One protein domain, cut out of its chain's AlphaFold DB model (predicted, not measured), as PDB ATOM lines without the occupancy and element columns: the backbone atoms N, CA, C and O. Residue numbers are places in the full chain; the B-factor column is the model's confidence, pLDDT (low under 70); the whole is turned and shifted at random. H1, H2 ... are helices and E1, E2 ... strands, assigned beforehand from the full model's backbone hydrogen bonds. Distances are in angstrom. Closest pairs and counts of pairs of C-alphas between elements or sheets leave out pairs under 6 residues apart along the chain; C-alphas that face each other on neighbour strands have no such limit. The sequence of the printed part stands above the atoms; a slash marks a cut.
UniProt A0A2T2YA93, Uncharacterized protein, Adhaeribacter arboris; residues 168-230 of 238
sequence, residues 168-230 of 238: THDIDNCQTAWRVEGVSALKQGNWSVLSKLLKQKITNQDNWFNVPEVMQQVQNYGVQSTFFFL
ATOM      1  N   THR A 168     214.314 164.991  97.114       92.69
ATOM      2  CA  THR A 168     214.710 166.394  96.970       92.69
ATOM      3  C   THR A 168     214.429 167.163  98.254       92.69
ATOM      4  O   THR A 168     213.454 166.878  98.948       92.69
ATOM      5  N   HIS A 169     215.280 168.136  98.569       91.06
ATOM      6  CA  HIS A 169     215.122 169.029  99.717       91.06
ATOM      7  C   HIS A 169     215.136 170.473  99.229       91.06
ATOM      8  O   HIS A 169     216.155 170.920  98.699       91.06
ATOM      9  N   ASP A 170     214.033 171.191  99.424       90.19
ATOM     10  CA  ASP A 170     213.947 172.624  99.136       90.19
ATOM     11  C   ASP A 170     214.401 173.410 100.370       90.19
ATOM     12  O   ASP A 170     213.818 173.313 101.452       90.19
ATOM     13  N   ILE A 171     215.491 174.160 100.218       88.62
ATOM     14  CA  ILE A 171     216.126 174.934 101.280       88.62
ATOM     15  C   ILE A 171     215.860 176.420 101.024       88.62
ATOM     16  O   ILE A 171     216.669 177.129 100.419       88.62
ATOM     17  N   ASP A 172     214.706 176.884 101.505       85.62
ATOM     18  CA  ASP A 172     214.261 178.277 101.358       85.62
ATOM     19  C   ASP A 172     214.828 179.207 102.441       85.62
ATOM     20  O   ASP A 172     215.066 180.397 102.213       85.62
ATOM     21  N   ASN A 173     215.002 178.688 103.661       81.94
ATOM     22  CA  ASN A 173     215.414 179.477 104.815       81.94
ATOM     23  C   ASN A 173     216.144 178.625 105.857       81.94
ATOM     24  O   ASN A 173     215.623 177.603 106.288       81.94
ATOM     25  N   CYS A 174     217.292 179.107 106.335       84.38
ATOM     26  CA  CYS A 174     218.079 178.420 107.365       84.38
ATOM     27  C   CYS A 174     218.277 179.248 108.646       84.38
ATOM     28  O   CYS A 174     219.132 178.921 109.458       84.38
ATOM     29  N   GLN A 175     217.590 180.385 108.793       83.00
ATOM     30  CA  GLN A 175     217.926 181.399 109.805       83.00
ATOM     31  C   GLN A 175     216.724 181.978 110.562       83.00
ATOM     32  O   GLN A 175     216.860 183.001 111.258       83.00
ATOM     33  N   THR A 176     215.536 181.408 110.367       85.06
ATOM     34  CA  THR A 176     214.287 181.928 110.936       85.06
ATOM     35  C   THR A 176     213.544 180.928 111.813       85.06
ATOM     36  O   THR A 176     212.437 181.256 112.253       85.06
ATOM     37  N   ALA A 177     214.159 179.795 112.185       85.62
ATOM     38  CA  ALA A 177     213.568 178.862 113.146       85.62
ATOM     39  C   ALA A 177     213.227 179.571 114.454       85.62
ATOM     40  O   ALA A 177     212.118 179.434 114.968       85.62
ATOM     41  N   TRP A 178     214.134 180.431 114.941       87.56
ATOM     42  CA  TRP A 178     213.919 181.193 116.172       87.56
ATOM     43  C   TRP A 178     212.641 182.042 116.147       87.56
ATOM     44  O   TRP A 178     212.044 182.267 117.197       87.56
ATOM     45  N   ARG A 179     212.201 182.518 114.970       86.38
ATOM     46  CA  ARG A 179     210.965 183.307 114.837       86.38
ATOM     47  C   ARG A 179     209.744 182.414 114.972       86.38
ATOM     48  O   ARG A 179     208.860 182.710 115.770       86.38
ATOM     49  N   VAL A 180     209.697 181.331 114.201       86.50
ATOM     50  CA  VAL A 180     208.543 180.422 114.167       86.50
ATOM     51  C   VAL A 180     208.396 179.692 115.502       86.50
ATOM     52  O   VAL A 180     207.336 179.735 116.131       86.50
ATOM     53  N   GLU A 181     209.482 179.089 115.979       88.56
ATOM     54  CA  GLU A 181     209.516 178.368 117.249       88.56
ATOM     55  C   GLU A 181     209.382 179.329 118.438       88.56
ATOM     56  O   GLU A 181     208.688 179.021 119.407       88.56
ATOM     57  N   GLY A 182     209.961 180.532 118.347       89.75
ATOM     58  CA  GLY A 182     209.878 181.550 119.393       89.75
ATOM     59  C   GLY A 182     208.461 182.081 119.595       89.75
ATOM     60  O   GLY A 182     208.017 182.197 120.736       89.75
ATOM     61  N   VAL A 183     207.707 182.335 118.517       90.94
ATOM     62  CA  VAL A 183     206.285 182.720 118.611       90.94
ATOM     63  C   VAL A 183     205.466 181.622 119.291       90.94
ATOM     64  O   VAL A 183     204.620 181.919 120.134       90.94
ATOM     65  N   SER A 184     205.726 180.354 118.960       91.44
ATOM     66  CA  SER A 184     205.069 179.217 119.613       91.44
ATOM     67  C   SER A 184     205.421 179.133 121.104       91.44
ATOM     68  O   SER A 184     204.525 179.044 121.944       91.44
ATOM     69  N   ALA A 185     206.707 179.253 121.451       91.00
ATOM     70  CA  ALA A 185     207.189 179.227 122.831       91.00
ATOM     71  C   ALA A 185     206.601 180.369 123.673       91.00
ATOM     72  O   ALA A 185     206.196 180.148 124.814       91.00
ATOM     73  N   LEU A 186     206.493 181.571 123.101       91.62
ATOM     74  CA  LEU A 186     205.920 182.740 123.765       91.62
ATOM     75  C   LEU A 186     204.420 182.551 124.040       91.62
ATOM     76  O   LEU A 186     203.973 182.812 125.154       91.62
ATOM     77  N   LYS A 187     203.655 182.005 123.082       93.31
ATOM     78  CA  LYS A 187     202.232 181.651 123.278       93.31
ATOM     79  C   LYS A 187     202.019 180.608 124.380       93.31
ATOM     80  O   LYS A 187     200.986 180.627 125.037       93.31
ATOM     81  N   GLN A 188     202.984 179.713 124.576       93.56
ATOM     82  CA  GLN A 188     202.947 178.663 125.598       93.56
ATOM     83  C   GLN A 188     203.567 179.096 126.940       93.56
ATOM     84  O   GLN A 188     203.636 178.292 127.866       93.56
ATOM     85  N   GLY A 189     204.059 180.336 127.058       92.31
ATOM     86  CA  GLY A 189     204.738 180.824 128.265       92.31
ATOM     87  C   GLY A 189     206.090 180.150 128.548       92.31
ATOM     88  O   GLY A 189     206.593 180.219 129.669       92.31
ATOM     89  N   ASN A 190     206.700 179.496 127.555       93.25
ATOM     90  CA  ASN A 190     207.959 178.772 127.717       93.25
ATOM     91  C   ASN A 190     209.169 179.699 127.507       93.25
ATOM     92  O   ASN A 190     209.855 179.674 126.481       93.25
ATOM     93  N   TRP A 191     209.438 180.527 128.517       92.00
ATOM     94  CA  TRP A 191     210.525 181.512 128.504       92.00
ATOM     95  C   TRP A 191     211.923 180.889 128.379       92.00
ATOM     96  O   TRP A 191     212.824 181.491 127.788       92.00
ATOM     97  N   SER A 192     212.118 179.664 128.877       92.75
ATOM     98  CA  SER A 192     213.392 178.950 128.730       92.75
ATOM     99  C   SER A 192     213.691 178.599 127.275       92.75
ATOM    100  O   SER A 192     214.803 178.841 126.807       92.75
ATOM    101  N   VAL A 193     212.699 178.101 126.531       89.31
ATOM    102  CA  VAL A 193     212.861 177.781 125.106       89.31
ATOM    103  C   VAL A 193     213.058 179.058 124.299       89.31
ATOM    104  O   VAL A 193     213.975 179.122 123.486       89.31
ATOM    105  N   LEU A 194     212.287 180.113 124.580       90.56
ATOM    106  CA  LEU A 194     212.455 181.399 123.902       90.56
ATOM    107  C   LEU A 194     213.869 181.974 124.091       90.56
ATOM    108  O   LEU A 194     214.509 182.379 123.123       90.56
ATOM    109  N   SER A 195     214.389 181.975 125.323       89.94
ATOM    110  CA  SER A 195     215.743 182.479 125.596       89.94
ATOM    111  C   SER A 195     216.836 181.626 124.943       89.94
ATOM    112  O   SER A 195     217.829 182.177 124.466       89.94
ATOM    113  N   LYS A 196     216.647 180.301 124.852       91.00
ATOM    114  CA  LYS A 196     217.531 179.404 124.094       91.00
ATOM    115  C   LYS A 196     217.539 179.756 122.603       91.00
ATOM    116  O   LYS A 196     218.619 179.930 122.047       91.00
ATOM    117  N   LEU A 197     216.368 179.918 121.987       89.75
ATOM    118  CA  LEU A 197     216.236 180.231 120.559       89.75
ATOM    119  C   LEU A 197     216.863 181.585 120.201       89.75
ATOM    120  O   LEU A 197     217.539 181.711 119.183       89.75
ATOM    121  N   LEU A 198     216.700 182.592 121.064       87.06
ATOM    122  CA  LEU A 198     217.341 183.895 120.877       87.06
ATOM    123  C   LEU A 198     218.868 183.799 120.968       87.06
ATOM    124  O   LEU A 198     219.563 184.379 120.136       87.06
ATOM    125  N   LYS A 199     219.402 183.033 121.931       89.56
ATOM    126  CA  LYS A 199     220.847 182.766 122.018       89.56
ATOM    127  C   LYS A 199     221.356 182.067 120.760       89.56
ATOM    128  O   LYS A 199     222.336 182.525 120.189       89.56
ATOM    129  N   GLN A 200     220.658 181.026 120.308       86.81
ATOM    130  CA  GLN A 200     220.978 180.292 119.081       86.81
ATOM    131  C   GLN A 200     221.001 181.204 117.850       86.81
ATOM    132  O   GLN A 200     221.913 181.103 117.032       86.81
ATOM    133  N   LYS A 201     220.061 182.154 117.747       86.88
ATOM    134  CA  LYS A 201     220.083 183.157 116.678       86.88
ATOM    135  C   LYS A 201     221.311 184.065 116.762       86.88
ATOM    136  O   LYS A 201     221.939 184.314 115.740       86.88
ATOM    137  N   ILE A 202     221.659 184.551 117.953       86.50
ATOM    138  CA  ILE A 202     222.827 185.428 118.151       86.50
ATOM    139  C   ILE A 202     224.133 184.693 117.822       86.50
ATOM    140  O   ILE A 202     225.057 185.296 117.287       86.50
ATOM    141  N   THR A 203     224.209 183.392 118.101       85.00
ATOM    142  CA  THR A 203     225.383 182.564 117.796       85.00
ATOM    143  C   THR A 203     225.374 181.979 116.381       85.00
ATOM    144  O   THR A 203     226.200 181.118 116.100       85.00
ATOM    145  N   ASN A 204     224.448 182.391 115.501       79.81
ATOM    146  CA  ASN A 204     224.262 181.839 114.148       79.81
ATOM    147  C   ASN A 204     224.100 180.302 114.104       79.81
ATOM    148  O   ASN A 204     224.443 179.656 113.120       79.81
ATOM    149  N   GLN A 205     223.538 179.714 115.162       82.06
ATOM    150  CA  GLN A 205     223.238 178.282 115.294       82.06
ATOM    151  C   GLN A 205     221.723 178.062 115.270       82.06
ATOM    152  O   GLN A 205     221.146 177.470 116.183       82.06
ATOM    153  N   ASP A 206     221.057 178.635 114.270       86.44
ATOM    154  CA  ASP A 206     219.612 178.493 114.105       86.44
ATOM    155  C   ASP A 206     219.255 177.025 113.810       86.44
ATOM    156  O   ASP A 206     219.972 176.349 113.076       86.44
ATOM    157  N   ASN A 207     218.150 176.522 114.373       84.25
ATOM    158  CA  ASN A 207     217.784 175.102 114.262       84.25
ATOM    159  C   ASN A 207     217.526 174.652 112.810       84.25
ATOM    160  O   ASN A 207     217.582 173.456 112.535       84.25
ATOM    161  N   TRP A 208     217.238 175.579 111.888       87.12
ATOM    162  CA  TRP A 208     217.080 175.267 110.462       87.12
ATOM    163  C   TRP A 208     218.400 175.290 109.684       87.12
ATOM    164  O   TRP A 208     218.426 174.917 108.515       87.12
ATOM    165  N   PHE A 209     219.518 175.682 110.299       87.06
ATOM    166  CA  PHE A 209     220.849 175.528 109.711       87.06
ATOM    167  C   PHE A 209     221.384 174.106 109.949       87.06
ATOM    168  O   PHE A 209     222.460 173.917 110.507       87.06
ATOM    169  N   ASN A 210     220.603 173.101 109.547       88.50
ATOM    170  CA  ASN A 210     220.826 171.686 109.858       88.50
ATOM    171  C   ASN A 210     221.069 170.810 108.611       88.50
ATOM    172  O   ASN A 210     220.810 169.604 108.602       88.50
ATOM    173  N   VAL A 211     221.521 171.424 107.513       91.06
ATOM    174  CA  VAL A 211     221.793 170.716 106.252       91.06
ATOM    175  C   VAL A 211     222.796 169.565 106.442       91.06
ATOM    176  O   VAL A 211     222.517 168.479 105.928       91.06
ATOM    177  N   PRO A 212     223.914 169.718 107.186       91.12
ATOM    178  CA  PRO A 212     224.831 168.605 107.444       91.12
ATOM    179  C   PRO A 212     224.158 167.411 108.134       91.12
ATOM    180  O   PRO A 212     224.412 166.264 107.770       91.12
ATOM    181  N   GLU A 213     223.263 167.664 109.086       91.94
ATOM    182  CA  GLU A 213     222.506 166.640 109.801       91.94
ATOM    183  C   GLU A 213     221.544 165.913 108.857       91.94
ATOM    184  O   GLU A 213     221.480 164.683 108.870       91.94
ATOM    185  N   VAL A 214     220.841 166.648 107.988       91.75
ATOM    186  CA  VAL A 214     219.974 166.058 106.955       91.75
ATOM    187  C   VAL A 214     220.793 165.207 105.981       91.75
ATOM    188  O   VAL A 214     220.403 164.081 105.670       91.75
ATOM    189  N   MET A 215     221.960 165.688 105.542       92.50
ATOM    190  CA  MET A 215     222.873 164.923 104.687       92.50
ATOM    191  C   MET A 215     223.337 163.631 105.366       92.50
ATOM    192  O   MET A 215     223.335 162.574 104.735       92.50
ATOM    193  N   GLN A 216     223.693 163.691 106.651       94.12
ATOM    194  CA  GLN A 216     224.107 162.515 107.414       94.12
ATOM    195  C   GLN A 216     222.962 161.505 107.561       94.12
ATOM    196  O   GLN A 216     223.174 160.307 107.388       94.12
ATOM    197  N   GLN A 217     221.735 161.968 107.823       92.69
ATOM    198  CA  GLN A 217     220.553 161.103 107.868       92.69
ATOM    199  C   GLN A 217     220.336 160.390 106.530       92.69
ATOM    200  O   GLN A 217     220.210 159.170 106.501       92.69
ATOM    201  N   VAL A 218     220.365 161.123 105.414       92.44
ATOM    202  CA  VAL A 218     220.223 160.558 104.062       92.44
ATOM    203  C   VAL A 218     221.291 159.490 103.782       92.44
ATOM    204  O   VAL A 218     220.966 158.407 103.287       92.44
ATOM    205  N   GLN A 219     222.546 159.757 104.159       91.06
ATOM    206  CA  GLN A 219     223.648 158.799 104.027       91.06
ATOM    207  C   GLN A 219     223.440 157.541 104.877       91.06
ATOM    208  O   GLN A 219     223.691 156.441 104.388       91.06
ATOM    209  N   ASN A 220     222.940 157.675 106.109       93.81
ATOM    210  CA  ASN A 220     222.669 156.537 106.993       93.81
ATOM    211  C   ASN A 220     221.628 155.570 106.406       93.81
ATOM    212  O   ASN A 220     221.714 154.365 106.635       93.81
ATOM    213  N   TYR A 221     220.674 156.078 105.623       91.19
ATOM    214  CA  TYR A 221     219.703 155.251 104.899       91.19
ATOM    215  C   TYR A 221     220.214 154.757 103.534       91.19
ATOM    216  O   TYR A 221     219.493 154.046 102.835       91.19
ATOM    217  N   GLY A 222     221.438 155.118 103.132       89.88
ATOM    218  CA  GLY A 222     222.019 154.730 101.845       89.88
ATOM    219  C   GLY A 222     221.292 155.326 100.636       89.88
ATOM    220  O   GLY A 222     221.332 154.746  99.550       89.88
ATOM    221  N   VAL A 223     220.599 156.455 100.813       88.38
ATOM    222  CA  VAL A 223     219.804 157.106  99.762       88.38
ATOM    223  C   VAL A 223     220.597 158.270  99.167       88.38
ATOM    224  O   VAL A 223     221.437 158.872  99.829       88.38
ATOM    225  N   GLN A 224     220.349 158.598  97.901       87.88
ATOM    226  CA  GLN A 224     220.860 159.822  97.282       87.88
ATOM    227  C   GLN A 224     219.811 160.931  97.382       87.88
ATOM    228  O   GLN A 224     218.612 160.665  97.299       87.88
ATOM    229  N   SER A 225     220.246 162.177  97.558       92.75
ATOM    230  CA  SER A 225     219.340 163.328  97.577       92.75
ATOM    231  C   SER A 225     219.908 164.530  96.845       92.75
ATOM    232  O   SER A 225     221.123 164.711  96.781       92.75
ATOM    233  N   THR A 226     219.010 165.369  96.342       93.56
ATOM    234  CA  THR A 226     219.327 166.652  95.712       93.56
ATOM    235  C   THR A 226     218.830 167.788  96.599       93.56
ATOM    236  O   THR A 226     217.682 167.772  97.033       93.56
ATOM    237  N   PHE A 227     219.687 168.769  96.875       92.19
ATOM    238  CA  PHE A 227     219.348 169.944  97.678       92.19
ATOM    239  C   PHE A 227     219.213 171.161  96.763       92.19
ATOM    240  O   PHE A 227     220.164 171.511  96.061       92.19
ATOM    241  N   PHE A 228     218.048 171.799  96.775       91.38
ATOM    242  CA  PHE A 228     217.778 173.031  96.043       91.38
ATOM    243  C   PHE A 228     217.877 174.209  97.003       91.38
ATOM    244  O   PHE A 228     217.066 174.353  97.910       91.38
ATOM    245  N   PHE A 229     218.893 175.048  96.819       89.12
ATOM    246  CA  PHE A 229     219.099 176.227  97.655       89.12
ATOM    247  C   PHE A 229     218.484 177.455  97.000       89.12
ATOM    248  O   PHE A 229     218.878 177.834  95.893       89.12
ATOM    249  N   LEU A 230     217.574 178.122  97.709       83.50
ATOM    250  CA  LEU A 230     217.101 179.434  97.299       83.50
ATOM    251  C   LEU A 230     218.159 180.482  97.661       83.50
ATOM    252  O   LEU A 230     218.282 180.921  98.807       83.50
TER     253      LEU A 230
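This is residues 168 to 230 of the 238 residues of an uncharacterized protein of Adhaeribacter arboris (UniProt A0A2T2YA93). The model is a loose, elongated pair of small lobes: a two-stranded parallel sheet, E1 and E2, with helix H3 loosely over one of its faces, and at the other end a helical hairpin of H1 and H2. Two stretches without a named element, residues 172 to 176 and 203 to 210, join the lobes, and residues 216 to 222 stick out free at the sheet's end. The printed part has 63 residues with three named helices and two named strands, in the order E1, H1, H2, H3, E2, and its class is mixed, helices and strands. The whole is loose, with a radius of gyration of the C-alphas of 14.1 A, and the C-alphas span 40 by 24 by 21 A.

The sheet has two parallel neighbour strands, E1, residues 168 to 171, and E2, residues 225 to 229, with 24 degrees between their directions. The C-alphas of Thr 168 and Thr 226 face each other at 4.8 A. N 169 and O 226 are within hydrogen-bond range at 2.9 A, as are N 228 and O 169 at 2.8 A. The closest C-alphas of H3, residues 211 to 220, and E2 are those of Val 218 and Ser 225, 7.1 A apart. H3 is apart from E1. H1, residues 177 to 187, and H2, residues 191 to 202, form a helical hairpin. They touch, with the C-alphas of Trp 178 and Leu 197 closest at 5.1 A, and stand at a shallow tilt of 19 degrees, opposite ways. H3 is apart from H1 and from H2. E1, then H1, H2 and H3, then E2 make a strand-helix-strand unit, two parallel neighbour strands with helices between them along the chain. In H1, H2 and H3 every O i to N i+4 pair is within hydrogen-bond range.

E1 begins at C-alpha 168, at (214.710, 166.394, 96.970), and is 9.7 A long from first to last C-alpha. E2 is 12.9 A long and ends at C-alpha 229, at (219.099, 176.227, 97.655). H3 is 14.2 A long. H1 is 15.5 A long, and H2, the longest helix with 12 residues, is 16.5 A long, beginning at C-alpha 191, at (210.525, 181.512, 128.504).

The two C-alphas farthest apart are those of Gly 189 and Gly 222, at 41.0 A. The printed part has no cut. The links E1 to H1, H1 to H2 and H3 to E2 are tight, and the link H2 to H3, with 8 residues, is short. The mean pLDDT of the printed part is 89.2, and no printed residue is under 70.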